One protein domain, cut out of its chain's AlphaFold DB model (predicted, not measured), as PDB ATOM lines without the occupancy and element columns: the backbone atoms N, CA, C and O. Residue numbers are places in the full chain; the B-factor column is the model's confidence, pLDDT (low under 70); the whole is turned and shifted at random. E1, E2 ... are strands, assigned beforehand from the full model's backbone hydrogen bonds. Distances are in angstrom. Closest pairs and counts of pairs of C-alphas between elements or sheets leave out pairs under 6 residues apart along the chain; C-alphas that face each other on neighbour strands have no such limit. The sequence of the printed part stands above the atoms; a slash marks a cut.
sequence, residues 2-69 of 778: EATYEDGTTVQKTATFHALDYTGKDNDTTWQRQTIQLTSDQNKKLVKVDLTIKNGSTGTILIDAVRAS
ATOM      1  N   GLU A   2      83.099  42.443  47.630       88.00
ATOM      2  CA  GLU A   2      83.783  41.149  47.614       88.00
ATOM      3  C   GLU A   2      82.759  40.064  47.281       88.00
ATOM      4  O   GLU A   2      81.682  40.018  47.866       88.00
ATOM      5  N   ALA A   3      83.067  39.240  46.292       85.31
ATOM      6  CA  ALA A   3      82.239  38.144  45.818       85.31
ATOM      7  C   ALA A   3      82.915  36.827  46.184       85.31
ATOM      8  O   ALA A   3      84.099  36.688  45.899       85.31
ATOM      9  N   THR A   4      82.188  35.875  46.766       87.44
ATOM     10  CA  THR A   4      82.686  34.527  47.081       87.44
ATOM     11  C   THR A   4      81.968  33.499  46.216       87.44
ATOM     12  O   THR A   4      80.733  33.495  46.157       87.44
ATOM     13  N   TYR A   5      82.728  32.623  45.566       85.31
ATOM     14  CA  TYR A   5      82.220  31.533  44.733       85.31
ATOM     15  C   TYR A   5      82.186  30.205  45.506       85.31
ATOM     16  O   TYR A   5      82.760  30.083  46.587       85.31
ATOM     17  N   GLU A   6      81.478  29.211  44.971       84.44
ATOM     18  CA  GLU A   6      81.257  27.905  45.615       84.44
ATOM     19  C   GLU A   6      82.536  27.110  45.923       84.44
ATOM     20  O   GLU A   6      82.533  26.278  46.824       84.44
ATOM     21  N   ASP A   7      83.636  27.390  45.224       85.75
ATOM     22  CA  ASP A   7      84.959  26.804  45.466       85.75
ATOM     23  C   ASP A   7      85.782  27.574  46.518       85.75
ATOM     24  O   ASP A   7      86.953  27.271  46.744       85.75
ATOM     25  N   GLY A   8      85.184  28.589  47.147       86.62
ATOM     26  CA  GLY A   8      85.825  29.454  48.132       86.62
ATOM     27  C   GLY A   8      86.676  30.578  47.537       86.62
ATOM     28  O   GLY A   8      87.215  31.381  48.298       86.62
ATOM     29  N   THR A   9      86.797  30.684  46.207       87.56
ATOM     30  CA  THR A   9      87.526  31.801  45.588       87.56
ATOM     31  C   THR A   9      86.795  33.122  45.803       87.56
ATOM     32  O   THR A   9      85.561  33.171  45.826       87.56
ATOM     33  N   THR A  10      87.555  34.211  45.962       86.94
ATOM     34  CA  THR A  10      87.000  35.553  46.143       86.94
ATOM     35  C   THR A  10      87.469  36.534  45.073       86.94
ATOM     36  O   THR A  10      88.613  36.499  44.624       86.94
ATOM     37  N   VAL A  11      86.572  37.430  44.657       85.25
ATOM     38  CA  VAL A  11      86.858  38.513  43.706       85.25
ATOM     39  C   VAL A  11      86.438  39.838  44.322       85.25
ATOM     40  O   VAL A  11      85.290  40.003  44.732       85.25
ATOM     41  N   GLN A  12      87.351  40.809  44.346       87.88
ATOM     42  CA  GLN A  12      87.038  42.170  44.768       87.88
ATOM     43  C   GLN A  12      86.882  43.117  43.577       87.88
ATOM     44  O   GLN A  12      87.715  43.156  42.673       87.88
ATOM     45  N   LYS A  13      85.821  43.928  43.605       85.12
ATOM     46  CA  LYS A  13      85.592  45.040  42.674       85.12
ATOM     47  C   LYS A  13      85.202  46.309  43.424       85.12
ATOM     48  O   LYS A  13      84.488  46.266  44.433       85.12
ATOM     49  N   THR A  14      85.631  47.448  42.893       86.00
ATOM     50  CA  THR A  14      85.395  48.776  43.470       86.00
ATOM     51  C   THR A  14      84.852  49.705  42.394       86.00
ATOM     52  O   THR A  14      85.346  49.702  41.271       86.00
ATOM     53  N   ALA A  15      83.850  50.505  42.750       83.81
ATOM     54  CA  ALA A  15      83.362  51.616  41.944       83.81
ATOM     55  C   ALA A  15      83.432  52.896  42.781       83.81
ATOM     56  O   ALA A  15      83.200  52.859  43.993       83.81
ATOM     57  N   THR A  16      83.755  54.011  42.134       84.25
ATOM     58  CA  THR A  16      83.959  55.299  42.801       84.25
ATOM     59  C   THR A  16      82.806  56.234  42.474       84.25
ATOM     60  O   THR A  16      82.429  56.386  41.317       84.25
ATOM     61  N   PHE A  17      82.259  56.879  43.501       76.00
ATOM     62  CA  PHE A  17      81.321  57.986  43.355       76.00
ATOM     63  C   PHE A  17      82.091  59.302  43.453       76.00
ATOM     64  O   PHE A  17      83.028  59.422  44.244       76.00
ATOM     65  N   HIS A  18      81.704  60.286  42.650       74.69
ATOM     66  CA  HIS A  18      82.319  61.612  42.662       74.69
ATOM     67  C   HIS A  18      81.443  62.587  43.451       74.69
ATOM     68  O   HIS A  18      80.232  62.402  43.535       74.69
ATOM     69  N   ALA A  19      82.023  63.643  44.019       68.31
ATOM     70  CA  ALA A  19      81.214  64.696  44.626       68.31
ATOM     71  C   ALA A  19      80.298  65.321  43.559       68.31
ATOM     72  O   ALA A  19      80.752  65.638  42.458       68.31
ATOM     73  N   LEU A  20      79.009  65.465  43.872       64.31
ATOM     74  CA  LEU A  20      78.086  66.232  43.042       64.31
ATOM     75  C   LEU A  20      78.328  67.721  43.314       64.31
ATOM     76  O   LEU A  20      78.245  68.166  44.457       64.31
ATOM     77  N   ASP A  21      78.672  68.478  42.274       58.19
ATOM     78  CA  ASP A  21      78.840  69.927  42.368       58.19
ATOM     79  C   ASP A  21      77.461  70.604  42.310       58.19
ATOM     80  O   ASP A  21      76.815  70.644  41.264       58.19
ATOM     81  N   TYR A  22      77.001  71.116  43.453       58.12
ATOM     82  CA  TYR A  22      75.699  71.774  43.605       58.12
ATOM     83  C   TYR A  22      75.718  73.281  43.273       58.12
ATOM     84  O   TYR A  22      74.742  73.983  43.548       58.12
ATOM     85  N   THR A  23      76.807  73.818  42.711       52.44
ATOM     86  CA  THR A  23      76.977  75.276  42.537       52.44
ATOM     87  C   THR A  23      76.319  75.867  41.276       52.44
ATOM     88  O   THR A  23      76.337  77.086  41.087       52.44
ATOM     89  N   GLY A  24      75.669  75.056  40.428       45.03
ATOM     90  CA  GLY A  24      75.033  75.491  39.174       45.03
ATOM     91  C   GLY A  24      73.496  75.530  39.210       45.03
ATOM     92  O   GLY A  24      72.844  74.673  39.788       45.03
ATOM     93  N   LYS A  25      72.877  76.510  38.535       43.97
ATOM     94  CA  LYS A  25      71.404  76.668  38.430       43.97
ATOM     95  C   LYS A  25      70.686  75.652  37.513       43.97
ATOM     96  O   LYS A  25      69.483  75.800  37.322       43.97
ATOM     97  N   ASP A  26      71.380  74.633  37.008       41.09
ATOM     98  CA  ASP A  26      70.822  73.515  36.228       41.09
ATOM     99  C   ASP A  26      71.194  72.184  36.919       41.09
ATOM    100  O   ASP A  26      72.117  71.480  36.519       41.09
ATOM    101  N   ASN A  27      70.496  71.861  38.012       46.06
ATOM    102  CA  ASN A  27      70.697  70.645  38.814       46.06
ATOM    103  C   ASN A  27      69.950  69.427  38.232       46.06
ATOM    104  O   ASN A  27      69.069  68.873  38.887       46.06
ATOM    105  N   ASP A  28      70.302  68.985  37.021       45.00
ATOM    106  CA  ASP A  28      69.753  67.737  36.451       45.00
ATOM    107  C   ASP A  28      70.504  66.467  36.916       45.00
ATOM    108  O   ASP A  28      70.044  65.354  36.670       45.00
ATOM    109  N   THR A  29      71.620  66.586  37.647       49.78
ATOM    110  CA  THR A  29      72.317  65.436  38.260       49.78
ATOM    111  C   THR A  29      72.222  65.484  39.782       49.78
ATOM    112  O   THR A  29      73.189  65.782  40.476       49.78
ATOM    113  N   THR A  30      71.034  65.203  40.319       59.22
ATOM    114  CA  THR A  30      70.799  65.092  41.772       59.22
ATOM    115  C   THR A  30      71.174  63.724  42.349       59.22
ATOM    116  O   THR A  30      71.189  63.568  43.566       59.22
ATOM    117  N   TRP A  31      71.515  62.752  41.495       64.31
ATOM    118  CA  TRP A  31      71.843  61.379  41.878       64.31
ATOM    119  C   TRP A  31      72.974  60.820  41.013       64.31
ATOM    120  O   TRP A  31      73.044  61.096  39.814       64.31
ATOM    121  N   GLN A  32      73.839  59.999  41.610       69.44
ATOM    122  CA  GLN A  32      74.803  59.166  40.889       69.44
ATOM    123  C   GLN A  32      74.399  57.700  40.990       69.44
ATOM    124  O   GLN A  32      73.897  57.251  42.019       69.44
ATOM    125  N   ARG A  33      74.674  56.938  39.933       77.19
ATOM    126  CA  ARG A  33      74.550  55.482  39.922       77.19
ATOM    127  C   ARG A  33      75.897  54.886  39.546       77.19
ATOM    128  O   ARG A  33      76.537  55.360  38.615       77.19
ATOM    129  N   GLN A  34      76.286  53.834  40.253       79.88
ATOM    130  CA  GLN A  34      77.410  52.982  39.889       79.88
ATOM    131  C   GLN A  34      76.910  51.553  39.738       79.88
ATOM    132  O   GLN A  34      76.027  51.119  40.481       79.88
ATOM    133  N   THR A  35      77.492  50.826  38.791       75.31
ATOM    134  CA  THR A  35      77.187  49.416  38.558       75.31
ATOM    135  C   THR A  35      78.483  48.629  38.618       75.31
ATOM    136  O   THR A  35      79.449  48.951  37.934       75.31
ATOM    137  N   ILE A  36      78.500  47.581  39.441       77.12
ATOM    138  CA  ILE A  36      79.585  46.605  39.476       77.12
ATOM    139  C   ILE A  36      79.026  45.313  38.903       77.12
ATOM    140  O   ILE A  36      78.168  44.682  39.513       77.12
ATOM    141  N   GLN A  37      79.513  44.925  37.730       73.81
ATOM    142  CA  GLN A  37      79.158  43.646  37.135       73.81
ATOM    143  C   GLN A  37      80.128  42.572  37.625       73.81
ATOM    144  O   GLN A  37      81.347  42.707  37.476       73.81
ATOM    145  N   LEU A  38      79.591  41.503  38.203       72.31
ATOM    146  CA  LEU A  38      80.330  40.277  38.477       72.31
ATOM    147  C   LEU A  38      80.040  39.300  37.341       72.31
ATOM    148  O   LEU A  38      78.886  38.949  37.112       72.31
ATOM    149  N   THR A  39      81.070  38.888  36.613       61.44
ATOM    150  CA  THR A  39      80.972  37.752  35.700       61.44
ATOM    151  C   THR A  39      81.257  36.477  36.483       61.44
ATOM    152  O   THR A  39      82.146  36.435  37.340       61.44
ATOM    153  N   SER A  40      80.472  35.432  36.229       57.66
ATOM    154  CA  SER A  40      80.876  34.076  36.584       57.66
ATOM    155  C   SER A  40      81.935  33.662  35.571       57.66
ATOM    156  O   SER A  40      81.634  33.096  34.522       57.66
ATOM    157  N   ASP A  41      83.186  34.022  35.836       50.88
ATOM    158  CA  ASP A  41      84.282  33.475  35.053       50.88
ATOM    159  C   ASP A  41      84.323  31.962  35.363       50.88
ATOM    160  O   ASP A  41      84.500  31.550  36.510       50.88
ATOM    161  N   GLN A  42      84.106  31.130  34.338       45.03
ATOM    162  CA  GLN A  42      84.118  29.655  34.390       45.03
ATOM    163  C   GLN A  42      82.923  28.932  35.051       45.03
ATOM    164  O   GLN A  42      83.110  27.857  35.615       45.03
ATOM    165  N   ASN A  43      81.690  29.444  34.938       54.47
ATOM    166  CA  ASN A  43      80.466  28.760  35.415       54.47
ATOM    167  C   ASN A  43      80.414  28.476  36.930       54.47
ATOM    168  O   ASN A  43      79.603  27.664  37.373       54.47
ATOM    169  N   LYS A  44      81.242  29.136  37.741       68.75
ATOM    170  CA  LYS A  44      81.223  28.963  39.197       68.75
ATOM    171  C   LYS A  44      80.014  29.664  39.802       68.75
ATOM    172  O   LYS A  44      79.748  30.833  39.483       68.75
ATOM    173  N   LYS A  45      79.301  28.982  40.701       68.94
ATOM    174  CA  LYS A  45      78.167  29.564  41.428       68.94
ATOM    175  C   LYS A  45      78.656  30.619  42.420       68.94
ATOM    176  O   LYS A  45      79.505  30.351  43.264       68.94
ATOM    177  N   LEU A  46      78.087  31.818  42.338       73.44
ATOM    178  CA  LEU A  46      78.265  32.867  43.339       73.44
ATOM    179  C   LEU A  46      77.451  32.505  44.591       73.44
ATOM    180  O   LEU A  46      76.242  32.290  44.491       73.44
ATOM    181  N   VAL A  47      78.096  32.426  45.757       82.25
ATOM    182  CA  VAL A  47      77.446  32.024  47.021       82.25
ATOM    183  C   VAL A  47      77.281  33.175  48.006       82.25
ATOM    184  O   VAL A  47      76.352  33.157  48.811       82.25
ATOM    185  N   LYS A  48      78.150  34.190  47.942       82.75
ATOM    186  CA  LYS A  48      78.105  35.344  48.844       82.75
ATOM    187  C   LYS A  48      78.584  36.609  48.144       82.75
ATOM    188  O   LYS A  48      79.481  36.563  47.305       82.75
ATOM    189  N   VAL A  49      77.997  37.739  48.523       81.69
ATOM    190  CA  VAL A  49      78.457  39.075  48.149       81.69
ATOM    191  C   VAL A  49      78.476  39.952  49.390       81.69
ATOM    192  O   VAL A  49      77.430  40.202  49.985       81.69
ATOM    193  N   ASP A  50      79.648  40.475  49.729       86.88
ATOM    194  CA  ASP A  50      79.821  41.497  50.750       86.88
ATOM    195  C   ASP A  50      79.989  42.872  50.087       86.88
ATOM    196  O   ASP A  50      80.868  43.109  49.246       86.88
ATOM    197  N   LEU A  51      79.132  43.819  50.471       85.44
ATOM    198  CA  LEU A  51      79.226  45.206  50.031       85.44
ATOM    199  C   LEU A  51      79.789  46.080  51.148       85.44
ATOM    200  O   LEU A  51      79.268  46.121  52.256       85.44
ATOM    201  N   THR A  52      80.812  46.859  50.811       87.94
ATOM    202  CA  THR A  52      81.356  47.899  51.685       87.94
ATOM    203  C   THR A  52      81.282  49.236  50.965       87.94
ATOM    204  O   THR A  52      81.807  49.368  49.859       87.94
ATOM    205  N   ILE A  53      80.660  50.227  51.604       84.31
ATOM    206  CA  ILE A  53      80.617  51.616  51.138       84.31
ATOM    207  C   ILE A  53      81.520  52.429  52.061       84.31
ATOM    208  O   ILE A  53      81.347  52.405  53.278       84.31
ATOM    209  N   LYS A  54      82.509  53.122  51.491       85.94
ATOM    210  CA  LYS A  54      83.469  53.940  52.244       85.94
ATOM    211  C   LYS A  54      83.260  55.411  51.901       85.94
ATOM    212  O   LYS A  54      83.376  55.785  50.738       85.94
ATOM    213  N   ASN A  55      82.978  56.238  52.908       82.06
ATOM    214  CA  ASN A  55      82.964  57.691  52.756       82.06
ATOM    215  C   ASN A  55      84.377  58.238  52.988       82.06
ATOM    216  O   ASN A  55      84.861  58.229  54.114       82.06
ATOM    217  N   GLY A  56      85.037  58.691  51.922       80.00
ATOM    218  CA  GLY A  56      86.354  59.332  52.004       80.00
ATOM    219  C   GLY A  56      86.302  60.845  52.244       80.00
ATOM    220  O   GLY A  56      87.338  61.497  52.165       80.00
ATOM    221  N   SER A  57      85.117  61.417  52.473       73.88
ATOM    222  CA  SER A  57      84.902  62.860  52.627       73.88
ATOM    223  C   SER A  57      84.338  63.213  54.005       73.88
ATOM    224  O   SER A  57      83.841  62.352  54.727       73.88
ATOM    225  N   THR A  58      84.374  64.500  54.358       77.69
ATOM    226  CA  THR A  58      83.742  65.042  55.573       77.69
ATOM    227  C   THR A  58      82.238  65.315  55.410       77.69
ATOM    228  O   THR A  58      81.588  65.717  56.370       77.69
ATOM    229  N   GLY A  59      81.679  65.121  54.208       70.44
ATOM    230  CA  GLY A  59      80.269  65.367  53.898       70.44
ATOM    231  C   GLY A  59      79.362  64.153  54.133       70.44
ATOM    232  O   GLY A  59      79.824  63.016  54.218       70.44
ATOM    233  N   THR A  60      78.050  64.391  54.203       73.75
ATOM    234  CA  THR A  60      77.029  63.336  54.324       73.75
ATOM    235  C   THR A  60      76.805  62.633  52.985       73.75
ATOM    236  O   THR A  60      76.553  63.292  51.978       73.75
ATOM    237  N   ILE A  61      76.827  61.297  52.977       73.56
ATOM    238  CA  ILE A  61      76.388  60.489  51.830       73.56
ATOM    239  C   ILE A  61      74.931  60.079  52.049       73.56
ATOM    240  O   ILE A  61      74.604  59.484  53.075       73.56
ATOM    241  N   LEU A  62      74.072  60.359  51.069       74.38
ATOM    242  CA  LEU A  62      72.709  59.837  51.006       74.38
ATOM    243  C   LEU A  62      72.669  58.695  49.989       74.38
ATOM    244  O   LEU A  62      73.030  58.879  48.828       74.38
ATOM    245  N   ILE A  63      72.249  57.516  50.435       76.44
ATOM    246  CA  ILE A  63      72.091  56.332  49.589       76.44
ATOM    247  C   ILE A  63      70.595  56.081  49.454       76.44
ATOM    248  O   ILE A  63      69.933  55.814  50.452       76.44
ATOM    249  N   ASP A  64      70.075  56.165  48.232       70.88
ATOM    250  CA  ASP A  64      68.674  55.831  47.946       70.88
ATOM    251  C   ASP A  64      68.464  54.314  47.952       70.88
ATOM    252  O   ASP A  64      67.659  53.776  48.709       70.88
ATOM    253  N   ALA A  65      69.252  53.591  47.151       71.19
ATOM    254  CA  ALA A  65      69.157  52.145  47.073       71.19
ATOM    255  C   ALA A  65      70.495  51.483  46.745       71.19
ATOM    256  O   ALA A  65      71.280  51.965  45.927       71.19
ATOM    257  N   VAL A  66      70.686  50.303  47.328       74.31
ATOM    258  CA  VAL A  66      71.646  49.294  46.885       74.31
ATOM    259  C   VAL A  66      70.834  48.109  46.393       74.31
ATOM    260  O   VAL A  66      69.924  47.656  47.085       74.31
ATOM    261  N   ARG A  67      71.138  47.610  45.197       70.56
ATOM    262  CA  ARG A  67      70.428  46.474  44.607       70.56
ATOM    263  C   ARG A  67      71.428  45.506  44.000       70.56
ATOM    264  O   ARG A  67      72.415  45.930  43.404       70.56
ATOM    265  N   ALA A  68      71.155  44.221  44.173       69.81
ATOM    266  CA  ALA A  68      71.816  43.147  43.458       69.81
ATOM    267  C   ALA A  68      70.802  42.559  42.478       69.81
ATOM    268  O   ALA A  68      69.664  42.282  42.859       69.81
ATOM    269  N   SER A  69      71.217  42.386  41.232       63.72
ATOM    270  CA  SER A  69      70.404  41.775  40.189       63.72
ATOM    271  C   SER A  69      71.204  40.730  39.433       63.72
ATOM    272  O   SER A  69      72.430  40.793  39.334       63.72
TER     273      SER A  69
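This is residues 2 to 69 of the 778 residues of an uncharacterized protein of Exiguobacterium sp. SH5S13 (UniProt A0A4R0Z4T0). With little regular structure, the domain is a long rod of mostly looping chain, with a small three-stranded sheet toward one end and residues 23 to 28 sticking out at the other. Residues 13 to 45 run out from the sheet and back. The 68 printed residues include strands E1, E2 and E3, with no named helix; the all-strand class rests on 12 residues, in an antiparallel sheet ordered E2, E1, E3. The whole is only just loose, close to extended, with radius of gyration of the C-alphas 16.0 A and spans of 51 by 23 by 16 A.

E1, residues 2 to 5, begins at C-alpha 2 (83.783, 41.149, 47.614). E2 is residues 10 to 12. E3, residues 46 to 50, is 11.5 A long and ends at C-alpha 50 (79.821, 41.497, 50.750).

E1 and E2 form an antiparallel hairpin at 154 degrees; N 3 and O 11 are 2.8 A apart, within hydrogen-bond range. E1 and E3 are antiparallel at 162 degrees, with N 2 and O 50 at 2.8 A.

The printed part has no cut. The E2 to E3 link is long. Residues 19 to 32, 39 to 45 and 68 to 69 have pLDDT under 70.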